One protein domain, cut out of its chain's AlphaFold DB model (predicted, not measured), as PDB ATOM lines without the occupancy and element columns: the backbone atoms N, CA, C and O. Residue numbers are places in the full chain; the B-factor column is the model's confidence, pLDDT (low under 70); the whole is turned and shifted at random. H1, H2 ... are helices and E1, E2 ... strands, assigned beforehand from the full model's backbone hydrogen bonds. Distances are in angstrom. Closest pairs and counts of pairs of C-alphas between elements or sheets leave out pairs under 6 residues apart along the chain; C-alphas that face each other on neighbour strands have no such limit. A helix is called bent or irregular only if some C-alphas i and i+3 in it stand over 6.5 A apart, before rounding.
ATOM      1  N   LEU A 569     -18.854  48.724 -35.019       70.06
ATOM      2  CA  LEU A 569     -18.786  48.469 -36.460       70.06
ATOM      3  C   LEU A 569     -17.482  47.769 -36.853       70.06
ATOM      4  O   LEU A 569     -16.372  48.241 -36.577       70.06
ATOM      5  N   LEU A 570     -17.629  46.663 -37.581       74.12
ATOM      6  CA  LEU A 570     -16.524  45.866 -38.105       74.12
ATOM      7  C   LEU A 570     -15.901  46.492 -39.372       74.12
ATOM      8  O   LEU A 570     -16.601  47.101 -40.187       74.12
ATOM      9  N   PRO A 571     -14.588  46.314 -39.603       75.50
ATOM     10  CA  PRO A 571     -13.933  46.767 -40.824       75.50
ATOM     11  C   PRO A 571     -14.389  45.933 -42.031       75.50
ATOM     12  O   PRO A 571     -14.504  44.712 -41.948       75.50
ATOM     13  N   ARG A 572     -14.526  46.566 -43.208       66.00
ATOM     14  CA  ARG A 572     -14.872  45.878 -44.478       66.00
ATOM     15  C   ARG A 572     -13.911  44.748 -44.878       66.00
ATOM     16  O   ARG A 572     -14.240  43.946 -45.743       66.00
ATOM     17  N   GLN A 573     -12.707  44.714 -44.310       72.94
ATOM     18  CA  GLN A 573     -11.717  43.665 -44.540       72.94
ATOM     19  C   GLN A 573     -11.322  43.043 -43.201       72.94
ATOM     20  O   GLN A 573     -10.731  43.715 -42.355       72.94
ATOM     21  N   THR A 574     -11.621  41.756 -43.049       81.06
ATOM     22  CA  THR A 574     -11.248  40.927 -41.898       81.06
ATOM     23  C   THR A 574     -10.393  39.752 -42.365       81.06
ATOM     24  O   THR A 574     -10.522  39.292 -43.502       81.06
ATOM     25  N   THR A 575      -9.521  39.247 -41.495       83.62
ATOM     26  CA  THR A 575      -8.666  38.092 -41.799       83.62
ATOM     27  C   THR A 575      -9.216  36.867 -41.077       83.62
ATOM     28  O   THR A 575      -9.502  36.942 -39.886       83.62
ATOM     29  N   ALA A 576      -9.392  35.738 -41.770       86.88
ATOM     30  CA  ALA A 576      -9.737  34.481 -41.102       86.88
ATOM     31  C   ALA A 576      -8.590  34.049 -40.176       86.88
ATOM     32  O   ALA A 576      -7.435  34.057 -40.601       86.88
ATOM     33  N   VAL A 577      -8.899  33.674 -38.936       87.38
ATOM     34  CA  VAL A 577      -7.915  33.149 -37.985       87.38
ATOM     35  C   VAL A 577      -8.462  31.895 -37.312       87.38
ATOM     36  O   VAL A 577      -9.622  31.840 -36.912       87.38
ATOM     37  N   ASP A 578      -7.613  30.881 -37.210       89.06
ATOM     38  CA  ASP A 578      -7.893  29.650 -36.481       89.06
ATOM     39  C   ASP A 578      -7.362  29.832 -35.056       89.06
ATOM     40  O   ASP A 578      -6.157  29.691 -34.833       89.06
ATOM     41  N   LEU A 579      -8.224  30.239 -34.110       87.62
ATOM     42  CA  LEU A 579      -7.775  30.598 -32.753       87.62
ATOM     43  C   LEU A 579      -7.042  29.444 -32.071       87.62
ATOM     44  O   LEU A 579      -6.072  29.694 -31.376       87.62
ATOM     45  N   ALA A 580      -7.425  28.191 -32.330       85.25
ATOM     46  CA  ALA A 580      -6.771  27.013 -31.756       85.25
ATOM     47  C   ALA A 580      -5.281  26.861 -32.148       85.25
ATOM     48  O   ALA A 580      -4.584  26.013 -31.597       85.25
ATOM     49  N   LYS A 581      -4.784  27.665 -33.101       87.62
ATOM     50  CA  LYS A 581      -3.369  27.745 -33.508       87.62
ATOM     51  C   LYS A 581      -2.666  29.019 -33.019       87.62
ATOM     52  O   LYS A 581      -1.549  29.293 -33.454       87.62
ATOM     53  N   THR A 582      -3.300  29.816 -32.159       87.19
ATOM     54  CA  THR A 582      -2.735  31.046 -31.586       87.19
ATOM     55  C   THR A 582      -2.559  30.899 -30.069       87.19
ATOM     56  O   THR A 582      -3.308  30.151 -29.438       87.19
ATOM     57  N   PRO A 583      -1.599  31.613 -29.444       89.44
ATOM     58  CA  PRO A 583      -1.442  31.595 -27.984       89.44
ATOM     59  C   PRO A 583      -2.677  32.149 -27.251       89.44
ATOM     60  O   PRO A 583      -2.918  31.817 -26.096       89.44
ATOM     61  N   TYR A 584      -3.496  32.945 -27.942       89.94
ATOM     62  CA  TYR A 584      -4.666  33.621 -27.386       89.94
ATOM     63  C   TYR A 584      -5.911  32.730 -27.258       89.94
ATOM     64  O   TYR A 584      -6.943  33.210 -26.794       89.94
ATOM     65  N   TYR A 585      -5.852  31.450 -27.655       91.38
ATOM     66  CA  TYR A 585      -6.985  30.534 -27.504       91.38
ATOM     67  C   TYR A 585      -7.461  30.439 -26.048       91.38
ATOM     68  O   TYR A 585      -8.643  30.645 -25.784       91.38
ATOM     69  N   THR A 586      -6.550  30.146 -25.112       91.00
ATOM     70  CA  THR A 586      -6.907  29.888 -23.708       91.00
ATOM     71  C   THR A 586      -7.435  31.140 -22.997       91.00
ATOM     72  O   THR A 586      -8.538  31.047 -22.464       91.00
ATOM     73  N   PRO A 587      -6.772  32.319 -23.057       92.25
ATOM     74  CA  PRO A 587      -7.299  33.533 -22.425       92.25
ATOM     75  C   PRO A 587      -8.680  33.936 -22.958       92.25
ATOM     76  O   PRO A 587      -9.570  34.283 -22.184       92.25
ATOM     77  N   ILE A 588      -8.898  33.836 -24.278       92.06
ATOM     78  CA  ILE A 588     -10.208  34.130 -24.878       92.06
ATOM     79  C   ILE A 588     -11.244  33.090 -24.435       92.06
ATOM     80  O   ILE A 588     -12.350  33.467 -24.064       92.06
ATOM     81  N   PHE A 589     -10.910  31.797 -24.434       91.94
ATOM     82  CA  PHE A 589     -11.820  30.743 -23.978       91.94
ATOM     83  C   PHE A 589     -12.253  30.942 -22.518       91.94
ATOM     84  O   PHE A 589     -13.438  30.830 -22.218       91.94
ATOM     85  N   GLU A 590     -11.323  31.266 -21.618       92.25
ATOM     86  CA  GLU A 590     -11.629  31.482 -20.201       92.25
ATOM     87  C   GLU A 590     -12.486  32.734 -19.983       92.25
ATOM     88  O   GLU A 590     -13.471  32.667 -19.242       92.25
ATOM     89  N   TYR A 591     -12.184  33.824 -20.696       91.00
ATOM     90  CA  TYR A 591     -13.004  35.037 -20.709       91.00
ATOM     91  C   TYR A 591     -14.434  34.757 -21.194       91.00
ATOM     92  O   TYR A 591     -15.397  35.105 -20.511       91.00
ATOM     93  N   LEU A 592     -14.590  34.070 -22.334       89.56
ATOM     94  CA  LEU A 592     -15.899  33.701 -22.886       89.56
ATOM     95  C   LEU A 592     -16.678  32.772 -21.949       89.56
ATOM     96  O   LEU A 592     -17.867  32.986 -21.732       89.56
ATOM     97  N   ARG A 593     -16.014  31.770 -21.360       90.56
ATOM     98  CA  ARG A 593     -16.634  30.821 -20.423       90.56
ATOM     99  C   ARG A 593     -17.174  31.522 -19.177       90.56
ATOM    100  O   ARG A 593     -18.241  31.152 -18.715       90.56
ATOM    101  N   CYS A 594     -16.465  32.525 -18.657       89.25
ATOM    102  CA  CYS A 594     -16.958  33.357 -17.556       89.25
ATOM    103  C   CYS A 594     -18.101  34.281 -18.018       89.25
ATOM    104  O   CYS A 594     -19.142  34.369 -17.372       89.25
ATOM    105  N   ARG A 595     -17.950  34.940 -19.176       84.62
ATOM    106  CA  ARG A 595     -18.913  35.931 -19.690       84.62
ATOM    107  C   ARG A 595     -20.269  35.339 -20.087       84.62
ATOM    108  O   ARG A 595     -21.253  36.079 -20.043       84.62
ATOM    109  N   TRP A 596     -20.305  34.070 -20.495       87.69
ATOM    110  CA  TRP A 596     -21.497  33.335 -20.942       87.69
ATOM    111  C   TRP A 596     -21.903  32.198 -19.987       87.69
ATOM    112  O   TRP A 596     -22.686  31.338 -20.376       87.69
ATOM    113  N   GLN A 597     -21.375  32.169 -18.756       88.25
ATOM    114  CA  GLN A 597     -21.610  31.079 -17.794       88.25
ATOM    115  C   GLN A 597     -23.100  30.833 -17.482       88.25
ATOM    116  O   GLN A 597     -23.481  29.706 -17.178       88.25
ATOM    117  N   ASP A 598     -23.920  31.886 -17.560       84.81
ATOM    118  CA  ASP A 598     -25.351  31.859 -17.242       84.81
ATOM    119  C   ASP A 598     -26.203  31.368 -18.435       84.81
ATOM    120  O   ASP A 598     -27.351  30.962 -18.254       84.81
ATOM    121  N   ASP A 599     -25.633  31.370 -19.647       84.94
ATOM    122  CA  ASP A 599     -26.306  31.041 -20.910       84.94
ATOM    123  C   ASP A 599     -25.834  29.710 -21.515       84.94
ATOM    124  O   ASP A 599     -26.621  28.992 -22.135       84.94
ATOM    125  N   VAL A 600     -24.539  29.379 -21.387       86.81
ATOM    126  CA  VAL A 600     -23.961  28.167 -21.976       86.81
ATOM    127  C   VAL A 600     -22.735  27.650 -21.214       86.81
ATOM    128  O   VAL A 600     -21.774  28.369 -20.934       86.81
ATOM    129  N   THR A 601     -22.706  26.342 -20.956       89.25
ATOM    130  CA  THR A 601     -21.532  25.663 -20.391       89.25
ATOM    131  C   THR A 601     -20.471  25.466 -21.477       89.25
ATOM    132  O   THR A 601     -20.463  24.444 -22.164       89.25
ATOM    133  N   LEU A 602     -19.572  26.439 -21.658       89.81
ATOM    134  CA  LEU A 602     -18.446  26.310 -22.590       89.81
ATOM    135  C   LEU A 602     -17.378  25.326 -22.085       89.81
ATOM    136  O   LEU A 602     -16.813  25.493 -21.001       89.81
ATOM    137  N   VAL A 603     -17.017  24.363 -22.936       90.38
ATOM    138  CA  VAL A 603     -15.971  23.359 -22.682       90.38
ATOM    139  C   VAL A 603     -14.875  23.377 -23.760       90.38
ATOM    140  O   VAL A 603     -15.110  23.819 -24.891       90.38
ATOM    141  N   PRO A 604     -13.643  22.922 -23.448       87.06
ATOM    142  CA  PRO A 604     -12.596  22.789 -24.456       87.06
ATOM    143  C   PRO A 604     -12.911  21.656 -25.461       87.06
ATOM    144  O   PRO A 604     -13.596  20.699 -25.106       87.06
ATOM    145  N   PRO A 605     -12.342  21.680 -26.686       83.69
ATOM    146  CA  PRO A 605     -12.565  20.665 -27.729       83.69
ATOM    147  C   PRO A 605     -12.182  19.220 -27.367       83.69
ATOM    148  O   PRO A 605     -12.436  18.308 -28.149       83.69
ATOM    149  N   THR A 606     -11.503  19.020 -26.237       85.38
ATOM    150  CA  THR A 606     -11.074  17.721 -25.697       85.38
ATOM    151  C   THR A 606     -12.008  17.176 -24.613       85.38
ATOM    152  O   THR A 606     -11.752  16.091 -24.090       85.38
ATOM    153  N   ALA A 607     -13.057  17.913 -24.239       84.69
ATOM    154  CA  ALA A 607     -14.028  17.478 -23.244       84.69
ATOM    155  C   ALA A 607     -14.934  16.342 -23.772       84.69
ATOM    156  O   ALA A 607     -15.101  16.199 -24.986       84.69
ATOM    157  N   PRO A 608     -15.538  15.530 -22.880       84.12
ATOM    158  CA  PRO A 608     -16.573  14.569 -23.257       84.12
ATOM    159  C   PRO A 608     -17.761  15.247 -23.951       84.12
ATOM    160  O   PRO A 608     -18.096  16.383 -23.630       84.12
ATOM    161  N   VAL A 609     -18.426  14.520 -24.855       74.94
ATOM    162  CA  VAL A 609     -19.547  15.030 -25.675       74.94
ATOM    163  C   VAL A 609     -20.693  15.590 -24.821       74.94
ATOM    164  O   VAL A 609     -21.327  16.562 -25.215       74.94
ATOM    165  N   ASP A 610     -20.905  15.030 -23.630       83.12
ATOM    166  CA  ASP A 610     -22.013  15.390 -22.737       83.12
ATOM    167  C   ASP A 610     -21.655  16.511 -21.734       83.12
ATOM    168  O   ASP A 610     -22.457  16.845 -20.863       83.12
ATOM    169  N   ALA A 611     -20.439  17.071 -21.799       82.00
ATOM    170  CA  ALA A 611     -19.935  18.023 -20.800       82.00
ATOM    171  C   ALA A 611     -20.336  19.491 -21.052       82.00
ATOM    172  O   ALA A 611     -20.204  20.312 -20.143       82.00
ATOM    173  N   GLY A 612     -20.784  19.833 -22.263       86.56
ATOM    174  CA  GLY A 612     -21.159  21.195 -22.658       86.56
ATOM    175  C   GLY A 612     -20.837  21.511 -24.121       86.56
ATOM    176  O   GLY A 612     -20.494  20.626 -24.903       86.56
ATOM    177  N   GLU A 613     -20.912  22.789 -24.488       87.75
ATOM    178  CA  GLU A 613     -20.676  23.265 -25.856       87.75
ATOM    179  C   GLU A 613     -19.185  23.518 -26.129       87.75
ATOM    180  O   GLU A 613     -18.516  24.293 -25.437       87.75
ATOM    181  N   ALA A 614     -18.640  22.862 -27.157       87.00
ATOM    182  CA  ALA A 614     -17.206  22.870 -27.439       87.00
ATOM    183  C   ALA A 614     -16.756  24.125 -28.213       87.00
ATOM    184  O   ALA A 614     -17.053  24.292 -29.402       87.00
ATOM    185  N   PHE A 615     -15.945  24.986 -27.590       88.00
ATOM    186  CA  PHE A 615     -15.436  26.195 -28.251       88.00
ATOM    187  C   PHE A 615     -14.313  25.882 -29.257       88.00
ATOM    188  O   PHE A 615     -13.135  25.838 -28.926       88.00
ATOM    189  N   LEU A 616     -14.652  25.674 -30.532       84.94
ATOM    190  CA  LEU A 616     -13.658  25.259 -31.538       84.94
ATOM    191  C   LEU A 616     -12.730  26.379 -32.050       84.94
ATOM    192  O   LEU A 616     -11.695  26.074 -32.634       84.94
ATOM    193  N   GLY A 617     -13.106  27.660 -31.945       81.44
ATOM    194  CA  GLY A 617     -12.285  28.802 -32.395       81.44
ATOM    195  C   GLY A 617     -11.964  28.902 -33.907       81.44
ATOM    196  O   GLY A 617     -11.251  29.815 -34.323       81.44
ATOM    197  N   ARG A 618     -12.482  27.992 -34.749       80.56
ATOM    198  CA  ARG A 618     -12.097  27.835 -36.176       80.56
ATOM    199  C   ARG A 618     -12.688  28.857 -37.156       80.56
ATOM    200  O   ARG A 618     -12.236  28.931 -38.296       80.56
ATOM    201  N   ARG A 619     -13.743  29.586 -36.771       79.06
ATOM    202  CA  ARG A 619     -14.440  30.572 -37.634       79.06
ATOM    203  C   ARG A 619     -14.141  32.028 -37.254       79.06
ATOM    204  O   ARG A 619     -14.795  32.941 -37.758       79.06
ATOM    205  N   SER A 620     -13.156  32.239 -36.390       86.31
ATOM    206  CA  SER A 620     -12.810  33.552 -35.858       86.31
ATOM    207  C   SER A 620     -12.218  34.485 -36.916       86.31
ATOM    208  O   SER A 620     -11.669  34.070 -37.944       86.31
ATOM    209  N   ARG A 621     -12.340  35.789 -36.660       87.81
ATOM    210  CA  ARG A 621     -11.849  36.854 -37.535       87.81
ATOM    211  C   ARG A 621     -10.911  37.767 -36.756       87.81
ATOM    212  O   ARG A 621     -11.303  38.320 -35.738       87.81
ATOM    213  N   SER A 622      -9.696  37.952 -37.260       87.75
ATOM    214  CA  SER A 622      -8.797  39.002 -36.790       87.75
ATOM    215  C   SER A 622      -9.170  40.329 -37.457       87.75
ATOM    216  O   SER A 622      -9.411  40.389 -38.671       87.75
ATOM    217  N   LEU A 623      -9.236  41.387 -36.647       87.88
ATOM    218  CA  LEU A 623      -9.615  42.738 -37.046       87.88
ATOM    219  C   LEU A 623      -8.382  43.646 -36.974       87.88
ATOM    220  O   LEU A 623      -7.713  43.713 -35.948       87.88
ATOM    221  N   ALA A 624      -8.082  44.373 -38.052       87.12
ATOM    222  CA  ALA A 624      -7.001  45.366 -38.031       87.12
ATOM    223  C   ALA A 624      -7.363  46.602 -37.186       87.12
ATOM    224  O   ALA A 624      -6.489  47.258 -36.626       87.12
ATOM    225  N   TYR A 625      -8.654  46.926 -37.140       86.00
ATOM    226  CA  TYR A 625      -9.266  47.945 -36.298       86.00
ATOM    227  C   TYR A 625     -10.755  47.625 -36.140       86.00
ATOM    228  O   TYR A 625     -11.305  46.850 -36.924       86.00
ATOM    229  N   ILE A 626     -11.402  48.262 -35.175       83.75
ATOM    230  CA  ILE A 626     -12.848  48.279 -34.963       83.75
ATOM    231  C   ILE A 626     -13.284  49.727 -34.712       83.75
ATOM    232  O   ILE A 626     -12.455  50.556 -34.339       83.75
ATOM    233  N   THR A 627     -14.547  50.063 -34.952       77.75
ATOM    234  CA  THR A 627     -15.099  51.376 -34.589       77.75
ATOM    235  C   THR A 627     -16.153  51.177 -33.504       77.75
ATOM    236  O   THR A 627     -17.119  50.475 -33.769       77.75
ATOM    237  N   VAL A 628     -15.995  51.769 -32.321       75.12
ATOM    238  CA  VAL A 628     -16.946  51.689 -31.194       75.12
ATOM    239  C   VAL A 628     -17.324  53.110 -30.785       75.12
ATOM    240  O   VAL A 628     -16.443  53.958 -30.664       75.12
ATOM    241  N   ASP A 629     -18.622  53.402 -30.670       66.06
ATOM    242  CA  ASP A 629     -19.149  54.753 -30.384       66.06
ATOM    243  C   ASP A 629     -18.584  55.842 -31.328       66.06
ATOM    244  O   ASP A 629     -18.305  56.987 -30.964       66.06
ATOM    245  N   GLY A 630     -18.358  55.446 -32.586       61.19
ATOM    246  CA  GLY A 630     -17.690  56.240 -33.617       61.19
ATOM    247  C   GLY A 630     -16.158  56.281 -33.506       61.19
ATOM    248  O   GLY A 630     -15.485  56.469 -34.516       61.19
ATOM    249  N   LEU A 631     -15.548  56.054 -32.345       69.75
ATOM    250  CA  LEU A 631     -14.089  56.057 -32.215       69.75
ATOM    251  C   LEU A 631     -13.471  54.779 -32.794       69.75
ATOM    252  O   LEU A 631     -13.936  53.668 -32.564       69.75
ATOM    253  N   ARG A 632     -12.420  54.937 -33.607       79.94
ATOM    254  CA  ARG A 632     -11.706  53.813 -34.221       79.94
ATOM    255  C   ARG A 632     -10.554  53.370 -33.336       79.94
ATOM    256  O   ARG A 632      -9.602  54.129 -33.219       79.94
ATOM    257  N   TYR A 633     -10.593  52.124 -32.880       86.38
ATOM    258  CA  TYR A 633      -9.566  51.454 -32.080       86.38
ATOM    259  C   TYR A 633      -8.838  50.408 -32.927       86.38
ATOM    260  O   TYR A 633      -9.461  49.725 -33.741       86.38
ATOM    261  N   GLY A 634      -7.516  50.294 -32.804       88.31
ATOM    262  CA  GLY A 634      -6.682  49.541 -33.744       88.31
ATOM    263  C   GLY A 634      -5.748  48.529 -33.097       88.31
ATOM    264  O   GLY A 634      -5.165  48.787 -32.053       88.31
ATOM    265  N   ALA A 635      -5.535  47.396 -33.766       90.31
ATOM    266  CA  ALA A 635      -4.530  46.428 -33.343       90.31
ATOM    267  C   ALA A 635      -3.116  46.973 -33.617       90.31
ATOM    268  O   ALA A 635      -2.777  47.269 -34.768       90.31
ATOM    269  N   SER A 636      -2.276  47.054 -32.581       88.12
ATOM    270  CA  SER A 636      -0.855  47.443 -32.672       88.12
ATOM    271  C   SER A 636      -0.059  46.553 -33.638       88.12
ATOM    272  O   SER A 636       0.803  47.025 -34.376       88.12
ATOM    273  N   THR A 637      -0.426  45.271 -33.719       87.62
ATOM    274  CA  THR A 637       0.135  44.264 -34.636       87.62
ATOM    275  C   THR A 637      -0.219  44.487 -36.113       87.62
ATOM    276  O   THR A 637       0.297  43.786 -36.985       87.62
ATOM    277  N   SER A 638      -1.079  45.462 -36.437       86.56
ATOM    278  CA  SER A 638      -1.469  45.787 -37.809       86.56
ATOM    279  C   SER A 638      -1.024  47.187 -38.214       86.56
ATOM    280  O   SER A 638      -1.400  48.175 -37.591       86.56
ATOM    281  N   ALA A 639      -0.365  47.321 -39.369       84.44
ATOM    282  CA  ALA A 639      -0.030  48.631 -39.945       84.44
ATOM    283  C   ALA A 639      -1.262  49.532 -40.210       84.44
ATOM    284  O   ALA A 639      -1.127  50.746 -40.349       84.44
ATOM    285  N   ARG A 640      -2.471  48.950 -40.279       81.69
ATOM    286  CA  ARG A 640      -3.745  49.685 -40.390       81.69
ATOM    287  C   ARG A 640      -4.377  50.035 -39.035       81.69
ATOM    288  O   ARG A 640      -5.248  50.902 -39.008       81.69
ATOM    289  N   GLY A 641      -3.948  49.380 -37.956       83.38
ATOM    290  CA  GLY A 641      -4.408  49.594 -36.583       83.38
ATOM    291  C   GLY A 641      -3.471  50.460 -35.738       83.38
ATOM    292  O   GLY A 641      -3.956  51.251 -34.941       83.38
ATOM    293  N   ALA A 642      -2.156  50.417 -35.974       86.62
ATOM    294  CA  ALA A 642      -1.130  51.098 -35.169       86.62
ATOM    295  C   ALA A 642      -1.351  52.614 -34.945       86.62
ATOM    296  O   ALA A 642      -0.913  53.174 -33.945       86.62
ATOM    297  N   GLY A 643      -2.067  53.301 -35.845       84.62
ATOM    298  CA  GLY A 643      -2.463  54.706 -35.665       84.62
ATOM    299  C   GLY A 643      -3.576  54.950 -34.631       84.62
ATOM    300  O   GLY A 643      -3.967  56.097 -34.442       84.62
ATOM    301  N   PHE A 644      -4.104  53.896 -34.010       86.69
ATOM    302  CA  PHE A 644      -5.306  53.877 -33.170       86.69
ATOM    303  C   PHE A 644      -5.152  52.922 -31.965       86.69
ATOM    304  O   PHE A 644      -6.132  52.398 -31.449       86.69
ATOM    305  N   GLN A 645      -3.910  52.623 -31.572       90.00
ATOM    306  CA  GLN A 645      -3.573  51.478 -30.713       90.00
ATOM    307  C   GLN A 645      -3.691  51.705 -29.197       90.00
ATOM    308  O   GLN A 645      -3.344  50.811 -28.433       90.00
ATOM    309  N   TYR A 646      -4.135  52.885 -28.761       90.25
ATOM    310  CA  TYR A 646      -4.325  53.205 -27.345       90.25
ATOM    311  C   TYR A 646      -5.744  53.717 -27.108       90.25
ATOM    312  O   TYR A 646      -6.262  54.510 -27.901       90.25
ATOM    313  N   ALA A 647      -6.335  53.280 -26.002       87.75
ATOM    314  CA  ALA A 647      -7.707  53.567 -25.618       87.75
ATOM    315  C   ALA A 647      -7.817  53.730 -24.097       87.75
ATOM    316  O   ALA A 647      -7.005  53.170 -23.361       87.75
ATOM    317  N   PHE A 648      -8.845  54.443 -23.649       83.94
ATOM    318  CA  PHE A 648      -9.392  54.281 -22.304       83.94
ATOM    319  C   PHE A 648     -10.383  53.116 -22.280       83.94
ATOM    320  O   PHE A 648     -10.985  52.781 -23.305       83.94
ATOM    321  N   ILE A 649     -10.527  52.497 -21.110       80.44
ATOM    322  CA  ILE A 649     -11.372  51.327 -20.880       80.44
ATOM    323  C   ILE A 649     -12.270  51.651 -19.683       80.44
ATOM    324  O   ILE A 649     -11.781  51.687 -18.555       80.44
ATOM    325  N   ASN A 650     -13.567  51.862 -19.913       68.62
ATOM    326  CA  ASN A 650     -14.549  52.071 -18.848       68.62
ATOM    327  C   ASN A 650     -15.446  50.833 -18.747       68.62
ATOM    328  O   ASN A 650     -15.975  50.343 -19.746       68.62
ATOM    329  N   GLY A 651     -15.641  50.328 -17.529       54.50
ATOM    330  CA  GLY A 651     -16.405  49.107 -17.280       54.50
ATOM    331  C   GLY A 651     -17.918  49.284 -17.426       54.50
ATOM    332  O   GLY A 651     -18.617  49.378 -16.422       54.50
ATOM    333  N   GLN A 652     -18.442  49.256 -18.653       48.72
ATOM    334  CA  GLN A 652     -19.868  49.008 -18.900       48.72
ATOM    335  C   GLN A 652     -20.085  47.628 -19.527       48.72
ATOM    336  O   GLN A 652     -19.451  47.263 -20.514       48.72
ATOM    337  N   LYS A 653     -20.999  46.861 -18.926       47.31
ATOM    338  CA  LYS A 653     -21.426  45.538 -19.389       47.31
ATOM    339  C   LYS A 653     -22.732  45.685 -20.169       47.31
ATOM    340  O   LYS A 653     -23.792  45.739 -19.554       47.31
ATOM    341  N   ASP A 654     -22.651  45.734 -21.495       44.22
ATOM    342  CA  ASP A 654     -23.833  45.610 -22.357       44.22
ATOM    343  C   ASP A 654     -24.230  44.134 -22.572       44.22
ATOM    344  O   ASP A 654     -23.500  43.199 -22.212       44.22
ATOM    345  N   THR A 655     -25.446  43.930 -23.077       42.41
ATOM    346  CA  THR A 655     -26.185  42.659 -23.030       42.41
ATOM    347  C   THR A 655     -25.674  41.548 -23.953       42.41
ATOM    348  O   THR A 655     -24.903  41.736 -24.890       42.41
ATOM    349  N   LEU A 656     -26.109  40.333 -23.613       49.31
ATOM    350  CA  LEU A 656     -25.638  39.063 -24.150       49.31
ATOM    351  C   LEU A 656     -25.993  38.830 -25.622       49.31
ATOM    352  O   LEU A 656     -27.154  38.670 -25.991       49.31
ATOM    353  N   ALA A 657     -24.950  38.673 -26.435       55.50
ATOM    354  CA  ALA A 657     -24.997  37.942 -27.692       55.50
ATOM    355  C   ALA A 657     -23.913  36.852 -27.679       55.50
ATOM    356  O   ALA A 657     -22.765  37.111 -27.313       55.50
ATOM    357  N   LEU A 658     -24.238  35.651 -28.174       63.25
ATOM    358  CA  LEU A 658     -23.278  34.547 -28.380       63.25
ATOM    359  C   LEU A 658     -22.310  34.792 -29.566       63.25
ATOM    360  O   LEU A 658     -21.626  33.890 -30.048       63.25
ATOM    361  N   GLN A 659     -22.237  36.038 -30.039       72.81
ATOM    362  CA  GLN A 659     -21.238  36.546 -30.965       72.81
ATOM    363  C   GLN A 659     -20.696  37.857 -30.392       72.81
ATOM    364  O   GLN A 659     -21.414  38.849 -30.317       72.81
ATOM    365  N   MET A 660     -19.412  37.869 -30.036       79.06
ATOM    366  CA  MET A 660     -18.738  39.014 -29.425       79.06
ATOM    367  C   MET A 660     -17.433  39.320 -30.164       79.06
ATOM    368  O   MET A 660     -16.773  38.421 -30.692       79.06
ATOM    369  N   ALA A 661     -17.057  40.597 -30.201       86.19
ATOM    370  CA  ALA A 661     -15.716  41.023 -30.573       86.19
ATOM    371  C   ALA A 661     -14.942  41.325 -29.287       86.19
ATOM    372  O   ALA A 661     -15.420  42.069 -28.439       86.19
ATOM    373  N   VAL A 662     -13.752  40.744 -29.146       89.62
ATOM    374  CA  VAL A 662     -12.875  40.955 -27.987       89.62
ATOM    375  C   VAL A 662     -11.568  41.604 -28.423       89.62
ATOM    376  O   VAL A 662     -11.106  41.391 -29.550       89.62
ATOM    377  N   ALA A 663     -10.969  42.381 -27.530       91.56
ATOM    378  CA  ALA A 663      -9.616  42.896 -27.666       91.56
ATOM    379  C   ALA A 663      -8.694  42.220 -26.646       91.56
ATOM    380  O   ALA A 663      -9.112  41.889 -25.541       91.56
ATOM    381  N   ILE A 664      -7.434  42.039 -27.037       92.56
ATOM    382  CA  ILE A 664      -6.339  41.723 -26.118       92.56
ATOM    383  C   ILE A 664      -5.613  43.043 -25.896       92.56
ATOM    384  O   ILE A 664      -5.208  43.687 -26.870       92.56
ATOM    385  N   VAL A 665      -5.508  43.469 -24.645       92.56
ATOM    386  CA  VAL A 665      -4.922  44.756 -24.260       92.56
ATOM    387  C   VAL A 665      -3.896  44.556 -23.152       92.56
ATOM    388  O   VAL A 665      -3.856  43.517 -22.501       92.56
ATOM    389  N   GLN A 666      -3.052  45.562 -22.948       92.19
ATOM    390  CA  GLN A 666      -2.165  45.638 -21.795       92.19
ATOM    391  C   GLN A 666      -2.323  47.023 -21.174       92.19
ATOM    392  O   GLN A 666      -2.233  48.031 -21.883       92.19
ATOM    393  N   ARG A 667      -2.552  47.082 -19.863       90.94
ATOM    394  CA  ARG A 667      -2.627  48.349 -19.125       90.94
ATOM    395  C   ARG A 667      -1.237  48.976 -19.025       90.94
ATOM    396  O   ARG A 667      -0.228  48.269 -19.053       90.94
ATOM    397  N   PHE A 668      -1.162  50.301 -18.924       89.50
ATOM    398  CA  PHE A 668       0.101  50.960 -18.596       89.50
ATOM    399  C   PHE A 668       0.461  50.668 -17.139       89.50
ATOM    400  O   PHE A 668      -0.384  50.794 -16.259       89.50
ATOM    401  N   ARG A 669       1.718  50.308 -16.873       88.25
ATOM    402  CA  ARG A 669       2.162  49.987 -15.512       88.25
ATOM    403  C   ARG A 669       2.591  51.253 -14.763       88.25
ATOM    404  O   ARG A 669       3.295  52.101 -15.318       88.25
ATOM    405  N   CYS A 670       2.234  51.348 -13.483       82.44
ATOM    406  CA  CYS A 670       2.742  52.369 -12.564       82.44
ATOM    407  C   CYS A 670       3.388  51.700 -11.337       82.44
ATOM    408  O   CYS A 670       2.720  51.353 -10.371       82.44
ATOM    409  N   THR A 671       4.707  51.487 -11.375       69.94
ATOM    410  CA  THR A 671       5.469  50.806 -10.306       69.94
ATOM    411  C   THR A 671       5.976  51.742  -9.205       69.94
ATOM    412  O   THR A 671       6.571  51.290  -8.228       69.94
ATOM    413  N   GLY A 672       5.771  53.054  -9.349       67.56
ATOM    414  CA  GLY A 672       6.085  54.026  -8.307       67.56
ATOM    415  C   GLY A 672       6.214  55.453  -8.827       67.56
ATOM    416  O   GLY A 672       7.248  55.823  -9.405       67.56
ATOM    417  N   LEU A 673       5.186  56.258  -8.539       76.06
ATOM    418  CA  LEU A 673       5.168  57.707  -8.745       76.06
ATOM    419  C   LEU A 673       6.374  58.395  -8.065       76.06
ATOM    420  O   LEU A 673       6.904  57.903  -7.063       76.06
ATOM    421  N   PRO A 674       6.856  59.532  -8.600       82.00
ATOM    422  CA  PRO A 674       7.967  60.264  -8.004       82.00
ATOM    423  C   PRO A 674       7.577  60.867  -6.643       82.00
ATOM    424  O   PRO A 674       6.508  61.448  -6.494       82.00
ATOM    425  N   SER A 675       8.488  60.811  -5.665       82.75
ATOM    426  CA  SER A 675       8.252  61.290  -4.288       82.75
ATOM    427  C   SER A 675       7.893  62.778  -4.177       82.75
ATOM    428  O   SER A 675       7.231  63.188  -3.227       82.75
ATOM    429  N   LYS A 676       8.314  63.590  -5.152       87.62
ATOM    430  CA  LYS A 676       7.783  64.932  -5.404       87.62
ATOM    431  C   LYS A 676       7.031  64.871  -6.727       87.62
ATOM    432  O   LYS A 676       7.651  64.633  -7.761       87.62
ATOM    433  N   MET A 677       5.721  65.080  -6.680       90.56
ATOM    434  CA  MET A 677       4.876  65.102  -7.872       90.56
ATOM    435  C   MET A 677       5.153  66.343  -8.744       90.56
ATOM    436  O   MET A 677       5.591  67.379  -8.228       90.56
ATOM    437  N   PRO A 678       4.913  66.268 -10.067       92.19
ATOM    438  CA  PRO A 678       5.036  67.419 -10.958       92.19
ATOM    439  C   PRO A 678       3.992  68.507 -10.640       92.19
ATOM    440  O   PRO A 678       2.945  68.216 -10.062       92.19
ATOM    441  N   PRO A 679       4.219  69.768 -11.056       92.81
ATOM    442  CA  PRO A 679       3.396  70.900 -10.622       92.81
ATOM    443  C   PRO A 679       1.949  70.900 -11.146       92.81
ATOM    444  O   PRO A 679       1.132  71.641 -10.613       92.81
ATOM    445  N   TRP A 680       1.609  70.081 -12.150       94.31
ATOM    446  CA  TRP A 680       0.225  69.904 -12.616       94.31
ATOM    447  C   TRP A 680      -0.552  68.811 -11.864       94.31
ATOM    448  O   TRP A 680      -1.745  68.655 -12.106       94.31
ATOM    449  N   ALA A 681       0.085  68.044 -10.969       91.69
ATOM    450  CA  ALA A 681      -0.535  66.871 -10.345       91.69
ATOM    451  C   ALA A 681      -1.806  67.198  -9.541       91.69
ATOM    452  O   ALA A 681      -2.767  66.440  -9.583       91.69
ATOM    453  N   SER A 682      -1.870  68.367  -8.895       88.06
ATOM    454  CA  SER A 682      -3.058  68.862  -8.171       88.06
ATOM    455  C   SER A 682      -4.246  69.258  -9.069       88.06
ATOM    456  O   SER A 682      -5.278  69.710  -8.572       88.06
ATOM    457  N   ARG A 683      -4.086  69.131 -10.391       89.94
ATOM    458  CA  ARG A 683      -5.102  69.332 -11.435       89.94
ATOM    459  C   ARG A 683      -5.107  68.172 -12.445       89.94
ATOM    460  O   ARG A 683      -5.707  68.294 -13.504       89.94
ATOM    461  N   ALA A 684      -4.420  67.062 -12.160       89.69
ATOM    462  CA  ALA A 684      -4.222  65.963 -13.109       89.69
ATOM    463  C   ALA A 684      -5.548  65.372 -13.618       89.69
ATOM    464  O   ALA A 684      -5.719  65.240 -14.828       89.69
ATOM    465  N   LEU A 685      -6.493  65.108 -12.710       85.88
ATOM    466  CA  LEU A 685      -7.839  64.612 -13.026       85.88
ATOM    467  C   LEU A 685      -8.626  65.604 -13.895       85.88
ATOM    468  O   LEU A 685      -9.073  65.247 -14.982       85.88
ATOM    469  N   ASP A 686      -8.715  66.871 -13.466       86.94
ATOM    470  CA  ASP A 686      -9.358  67.953 -14.232       86.94
ATOM    471  C   ASP A 686      -8.788  68.079 -15.655       86.94
ATOM    472  O   ASP A 686      -9.528  68.297 -16.610       86.94
ATOM    473  N   LEU A 687      -7.463  67.963 -15.799       90.62
ATOM    474  CA  LEU A 687      -6.745  68.111 -17.066       90.62
ATOM    475  C   LEU A 687      -6.771  66.838 -17.932       90.62
ATOM    476  O   LEU A 687      -6.417  66.905 -19.110       90.62
ATOM    477  N   GLY A 688      -7.170  65.691 -17.373       89.81
ATOM    478  CA  GLY A 688      -7.047  64.379 -18.012       89.81
ATOM    479  C   GLY A 688      -5.587  63.970 -18.255       89.81
ATOM    480  O   GLY A 688      -5.262  63.484 -19.337       89.81
ATOM    481  N   ILE A 689      -4.688  64.228 -17.299       93.31
ATOM    482  CA  ILE A 689      -3.245  63.963 -17.415       93.31
ATOM    483  C   ILE A 689      -2.815  62.909 -16.393       93.31
ATOM    484  O   ILE A 689      -2.886  63.158 -15.196       93.31
ATOM    485  N   ALA A 690      -2.263  61.787 -16.858       91.31
ATOM    486  CA  ALA A 690      -1.707  60.733 -16.000       91.31
ATOM    487  C   ALA A 690      -0.239  60.423 -16.349       91.31
ATOM    488  O   ALA A 690       0.268  60.838 -17.397       91.31
ATOM    489  N   MET A 691       0.466  59.729 -15.450       91.75
ATOM    490  CA  MET A 691       1.883  59.378 -15.591       91.75
ATOM    491  C   MET A 691       2.128  57.895 -15.328       91.75
ATOM    492  O   MET A 691       1.666  57.359 -14.328       91.75
ATOM    493  N   TRP A 692       2.933  57.277 -16.191       91.81
ATOM    494  CA  TRP A 692       3.201  55.837 -16.216       91.81
ATOM    495  C   TRP A 692       4.689  55.565 -16.435       91.81
ATOM    496  O   TRP A 692       5.398  56.414 -16.991       91.81
ATOM    497  N   ASP A 693       5.179  54.384 -16.060       90.44
ATOM    498  CA  ASP A 693       6.564  53.996 -16.346       90.44
ATOM    499  C   ASP A 693       6.770  53.809 -17.861       90.44
ATOM    500  O   ASP A 693       6.029  53.088 -18.533       90.44
ATOM    501  N   ALA A 694       7.776  54.479 -18.436       89.12
ATOM    502  CA  ALA A 694       7.940  54.518 -19.889       89.12
ATOM    503  C   ALA A 694       8.213  53.124 -20.478       89.12
ATOM    504  O   ALA A 694       9.240  52.507 -20.187       89.12
ATOM    505  N   GLY A 695       7.329  52.662 -21.366       85.12
ATOM    506  CA  GLY A 695       7.469  51.366 -22.034       85.12
ATOM    507  C   GLY A 695       7.187  50.155 -21.145       85.12
ATOM    508  O   GLY A 695       7.534  49.046 -21.547       85.12
ATOM    509  N   GLN A 696       6.581  50.343 -19.966       89.12
ATOM    510  CA  GLN A 696       6.146  49.245 -19.108       89.12
ATOM    511  C   GLN A 696       4.632  49.066 -19.158       89.12
ATOM    512  O   GLN A 696       3.859  50.023 -19.094       89.12
ATOM    513  N   TYR A 697       4.228  47.804 -19.231       90.81
ATOM    514  CA  TYR A 697       2.840  47.389 -19.336       90.81
ATOM    515  C   TYR A 697       2.551  46.274 -18.338       90.81
ATOM    516  O   TYR A 697       3.465  45.590 -17.871       90.81
ATOM    517  N   GLU A 698       1.289  46.099 -17.992       91.56
ATOM    518  CA  GLU A 698       0.802  44.930 -17.264       91.56
ATOM    519  C   GLU A 698       0.698  43.714 -18.198       91.56
ATOM    520  O   GLU A 698       1.040  43.785 -19.387       91.56
ATOM    521  N   ASP A 699       0.299  42.576 -17.640       91.19
ATOM    522  CA  ASP A 699       0.120  41.350 -18.413       91.19
ATOM    523  C   ASP A 699      -1.081  41.483 -19.376       91.19
ATOM    524  O   ASP A 699      -1.896  42.402 -19.265       91.19
ATOM    525  N   GLU A 700      -1.158  40.609 -20.381       92.88
ATOM    526  CA  GLU A 700      -2.225  40.660 -21.389       92.88
ATOM    527  C   GLU A 700      -3.588  40.285 -20.779       92.88
ATOM    528  O   GLU A 700      -3.776  39.161 -20.312       92.88
ATOM    529  N   GLU A 701      -4.561  41.197 -20.846       92.50
ATOM    530  CA  GLU A 701      -5.957  40.944 -20.471       92.50
ATOM    531  C   GLU A 701      -6.865  40.883 -21.712       92.50
ATOM    532  O   GLU A 701      -6.628  41.550 -22.725       92.50
ATOM    533  N   VAL A 702      -7.928  40.076 -21.637       92.19
ATOM    534  CA  VAL A 702      -8.983  40.016 -22.660       92.19
ATOM    535  C   VAL A 702     -10.169  40.849 -22.189       92.19
ATOM    536  O   VAL A 702     -10.674  40.638 -21.088       92.19
ATOM    537  N   ILE A 703     -10.633  41.766 -23.037       89.62
ATOM    538  CA  ILE A 703     -11.788  42.630 -22.769       89.62
ATOM    539  C   ILE A 703     -12.798  42.591 -23.920       89.62
ATOM    540  O   ILE A 703     -12.452  42.302 -25.069       89.62
ATOM    541  N   ASP A 704     -14.046  42.945 -23.624       88.00
ATOM    542  CA  ASP A 704     -15.029  43.325 -24.637       88.00
ATOM    543  C   ASP A 704     -14.599  44.653 -25.287       88.00
ATOM    544  O   ASP A 704     -14.207  45.600 -24.603       88.00
ATOM    545  N   VAL A 705     -14.688  44.742 -26.615       85.50
ATOM    546  CA  VAL A 705     -14.442  45.993 -27.354       85.50
ATOM    547  C   VAL A 705     -15.406  47.116 -26.959       85.50
ATOM    548  O   VAL A 705     -15.068  48.285 -27.133       85.50
ATOM    549  N   LEU A 706     -16.590  46.792 -26.429       82.25
ATOM    550  CA  LEU A 706     -17.573  47.768 -25.946       82.25
ATOM    551  C   LEU A 706     -17.141  48.486 -24.656       82.25
ATOM    552  O   LEU A 706     -17.733  49.506 -24.307       82.25
ATOM    553  N   ALA A 707     -16.087  48.006 -23.986       82.94
ATOM    554  CA  ALA A 707     -15.480  48.706 -22.857       82.94
ATOM    555  C   ALA A 707     -14.602  49.901 -23.286       82.94
ATOM    556  O   ALA A 707     -14.210  50.698 -22.435       82.94
ATOM    557  N   PHE A 708     -14.279  50.065 -24.578       83.44
ATOM    558  CA  PHE A 708     -13.487  51.208 -25.043       83.44
ATOM    559  C   PHE A 708     -14.278  52.525 -24.986       83.44
ATOM    560  O   PHE A 708     -15.219  52.729 -25.752       83.44
ATOM    561  N   SER A 709     -13.850  53.450 -24.126       75.75
ATOM    562  CA  SER A 709     -14.530  54.729 -23.870       75.75
ATOM    563  C   SER A 709     -13.973  55.903 -24.679       75.75
ATOM    564  O   SER A 709     -14.737  56.743 -25.158       75.75
ATOM    565  N   GLY A 710     -12.655  55.958 -24.891       78.38
ATOM    566  CA  GLY A 710     -12.026  57.112 -25.528       78.38
ATOM    567  C   GLY A 710     -10.604  56.897 -26.034       78.38
ATOM    568  O   GLY A 710      -9.999  55.848 -25.841       78.38
ATOM    569  N   HIS A 711     -10.042  57.923 -26.679       84.38
ATOM    570  CA  HIS A 711      -8.639  57.942 -27.109       84.38
ATOM    571  C   HIS A 711      -7.758  58.740 -26.152       84.38
ATOM    572  O   HIS A 711      -8.186  59.742 -25.586       84.38
ATOM    573  N   LEU A 712      -6.477  58.375 -26.107       90.06
ATOM    574  CA  LEU A 712      -5.426  59.155 -25.461       90.06
ATOM    575  C   LEU A 712      -4.330  59.562 -26.453       90.06
ATOM    576  O   LEU A 712      -4.115  58.922 -27.482       90.06
ATOM    577  N   SER A 713      -3.624  60.637 -26.127       91.62
ATOM    578  CA  SER A 713      -2.291  60.947 -26.646       91.62
ATOM    579  C   SER A 713      -1.263  60.606 -25.567       91.62
ATOM    580  O   SER A 713      -1.605  60.558 -24.387       91.62
ATOM    581  N   HIS A 714      -0.004  60.367 -25.937       93.00
ATOM    582  CA  HIS A 714       1.064  60.220 -24.950       93.00
ATOM    583  C   HIS A 714       2.373  60.857 -25.418       93.00
ATOM    584  O   HIS A 714       2.631  60.982 -26.617       93.00
ATOM    585  N   ALA A 715       3.208  61.260 -24.462       94.88
ATOM    586  CA  ALA A 715       4.512  61.861 -24.711       94.88
ATOM    587  C   ALA A 715       5.566  61.345 -23.715       94.88
ATOM    588  O   ALA A 715       5.240  61.087 -22.551       94.88
ATOM    589  N   PRO A 716       6.836  61.203 -24.130       94.94
ATOM    590  CA  PRO A 716       7.921  60.863 -23.220       94.94
ATOM    591  C   PRO A 716       8.288  62.057 -22.328       94.94
ATOM    592  O   PRO A 716       8.449  63.181 -22.801       94.94
ATOM    593  N   LEU A 717       8.497  61.804 -21.037       94.31
ATOM    594  CA  LEU A 717       9.024  62.781 -20.087       94.31
ATOM    595  C   LEU A 717      10.163  62.154 -19.282       94.31
ATOM    596  O   LEU A 717      10.010  61.083 -18.702       94.31
ATOM    597  N   LYS A 718      11.305  62.839 -19.204       92.81
ATOM    598  CA  LYS A 718      12.329  62.533 -18.201       92.81
ATOM    599  C   LYS A 718      12.082  63.425 -16.988       92.81
ATOM    600  O   LYS A 718      12.012  64.636 -17.158       92.81
ATOM    601  N   TYR A 719      11.943  62.829 -15.808       93.06
ATOM    602  CA  TYR A 719      11.664  63.542 -14.559       93.06
ATOM    603  C   TYR A 719      12.343  62.829 -13.384       93.06
ATOM    604  O   TYR A 719      12.239  61.609 -13.247       93.06
ATOM    605  N   ARG A 720      13.082  63.575 -12.557       90.31
ATOM    606  CA  ARG A 720      13.839  63.092 -11.384       90.31
ATOM    607  C   ARG A 720      14.715  61.872 -11.685       90.31
ATOM    608  O   ARG A 720      14.802  60.925 -10.912       90.31
ATOM    609  N   GLY A 721      15.353  61.891 -12.856       87.44
ATOM    610  CA  GLY A 721      16.231  60.822 -13.342       87.44
ATOM    611  C   GLY A 721      15.527  59.606 -13.961       87.44
ATOM    612  O   GLY A 721      16.183  58.876 -14.702       87.44
ATOM    613  N   LYS A 722      14.219  59.420 -13.741       90.00
ATOM    614  CA  LYS A 722      13.403  58.359 -14.358       90.00
ATOM    615  C   LYS A 722      12.816  58.797 -15.708       90.00
ATOM    616  O   LYS A 722      12.757  59.987 -16.025       90.00
ATOM    617  N   HIS A 723      12.382  57.817 -16.501       92.19
ATOM    618  CA  HIS A 723      11.666  58.014 -17.761       92.19
ATOM    619  C   HIS A 723      10.206  57.581 -17.598       92.19
ATOM    620  O   HIS A 723       9.937  56.439 -17.234       92.19
ATOM    621  N   PHE A 724       9.285  58.487 -17.907       93.38
ATOM    622  CA  PHE A 724       7.842  58.294 -17.819       93.38
ATOM    623  C   PHE A 724       7.176  58.493 -19.181       93.38
ATOM    624  O   PHE A 724       7.692  59.205 -20.053       93.38
ATOM    625  N   TRP A 725       5.995  57.909 -19.344       93.19
ATOM    626  CA  TRP A 725       5.016  58.354 -20.325       93.19
ATOM    627  C   TRP A 725       3.958  59.195 -19.631       93.19
ATOM    628  O   TRP A 725       3.367  58.773 -18.641       93.19
ATOM    629  N   VAL A 726       3.729  60.390 -20.163       94.62
ATOM    630  CA  VAL A 726       2.616  61.248 -19.765       94.62
ATOM    631  C   VAL A 726       1.500  61.023 -20.771       94.62
ATOM    632  O   VAL A 726       1.723  61.227 -21.967       94.62
ATOM    633  N   THR A 727       0.337  60.576 -20.312       93.62
ATOM    634  CA  THR A 727      -0.856  60.410 -21.153       93.62
ATOM    635  C   THR A 727      -1.774  61.609 -21.006       93.62
ATOM    636  O   THR A 727      -1.908  62.164 -19.920       93.62
ATOM    637  N   PHE A 728      -2.429  61.967 -22.104       93.31
ATOM    638  CA  PHE A 728      -3.374  63.069 -22.211       93.31
ATOM    639  C   PHE A 728      -4.701  62.530 -22.723       93.31
ATOM    640  O   PHE A 728      -4.748  61.944 -23.810       93.31
ATOM    641  N   SER A 729      -5.771  62.745 -21.968       89.31
ATOM    642  CA  SER A 729      -7.104  62.335 -22.371       89.31
ATOM    643  C   SER A 729      -7.602  63.176 -23.539       89.31
ATOM    644  O   SER A 729      -7.662  64.406 -23.480       89.31
ATOM    645  N   LEU A 730      -7.936  62.490 -24.632       84.44
ATOM    646  CA  LEU A 730      -8.627  63.060 -25.785       84.44
ATOM    647  C   LEU A 730     -10.093  62.624 -25.816       84.44
ATOM    648  O   LEU A 730     -10.818  63.000 -26.743       84.44
TER     649      LEU A 730
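This is residues 569 to 730 of the 749 residues of an uncharacterized protein of Phlebiopsis gigantea 11061_1 CR5-6 (UniProt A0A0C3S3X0). Little regular structure: a loose, elongated body with the strongly twisted antiparallel sheet E6 E10 E9 and H2 at one end, H1 packed on E7 of the pair E5 and E7 farther along, and loop 596 to 619 at the other end. The printed part has 162 residues, under half in named elements, two helices and ten strands, class mixed: E1 H1 E2 E3 E4 E5 H2 E6 E7 E8 E9 E10. The radius of gyration of the C-alphas is 18.9 A; the spans are 62 by 33 by 29 A.

E10, residues 722 to 729, 22.4 A, ends at (-7.104, 62.335, -22.371). E9 is 712 to 719, 20.7 A; E6 689 to 693; H2 681 to 687; E5 662 to 665; E7 701 to 704; H1 585 to 595, 15.2 A. E1, 575 to 577, begins at (-8.666, 38.092, -41.799); E2 is 620 to 622, E3 625 to 628, E4 631 to 634, E8 708 to 710.

Within hydrogen-bond range are N 692 and O 725 of E6 and E10, 2.9 A, and N 715 and O 726 of the hairpin E9 and E10, 2.9 A. H2, irregular with C-alphas 682 and 685 8.0 A apart, only grazes this sheet; 1 of 3 O i to N i+4 and 3 of 4 O i to N i+3 pairs are within range, while in H1 every O i to N i+4 pair is. The closest C-alphas of H1 and E7, Ile 588 and Val 702, are 6.4 A apart.

The printed part has no cut; links H1 to E2, E4 to E5 and E5 to H2 are long. Fifteen residues are under 70, among them 650 to 658.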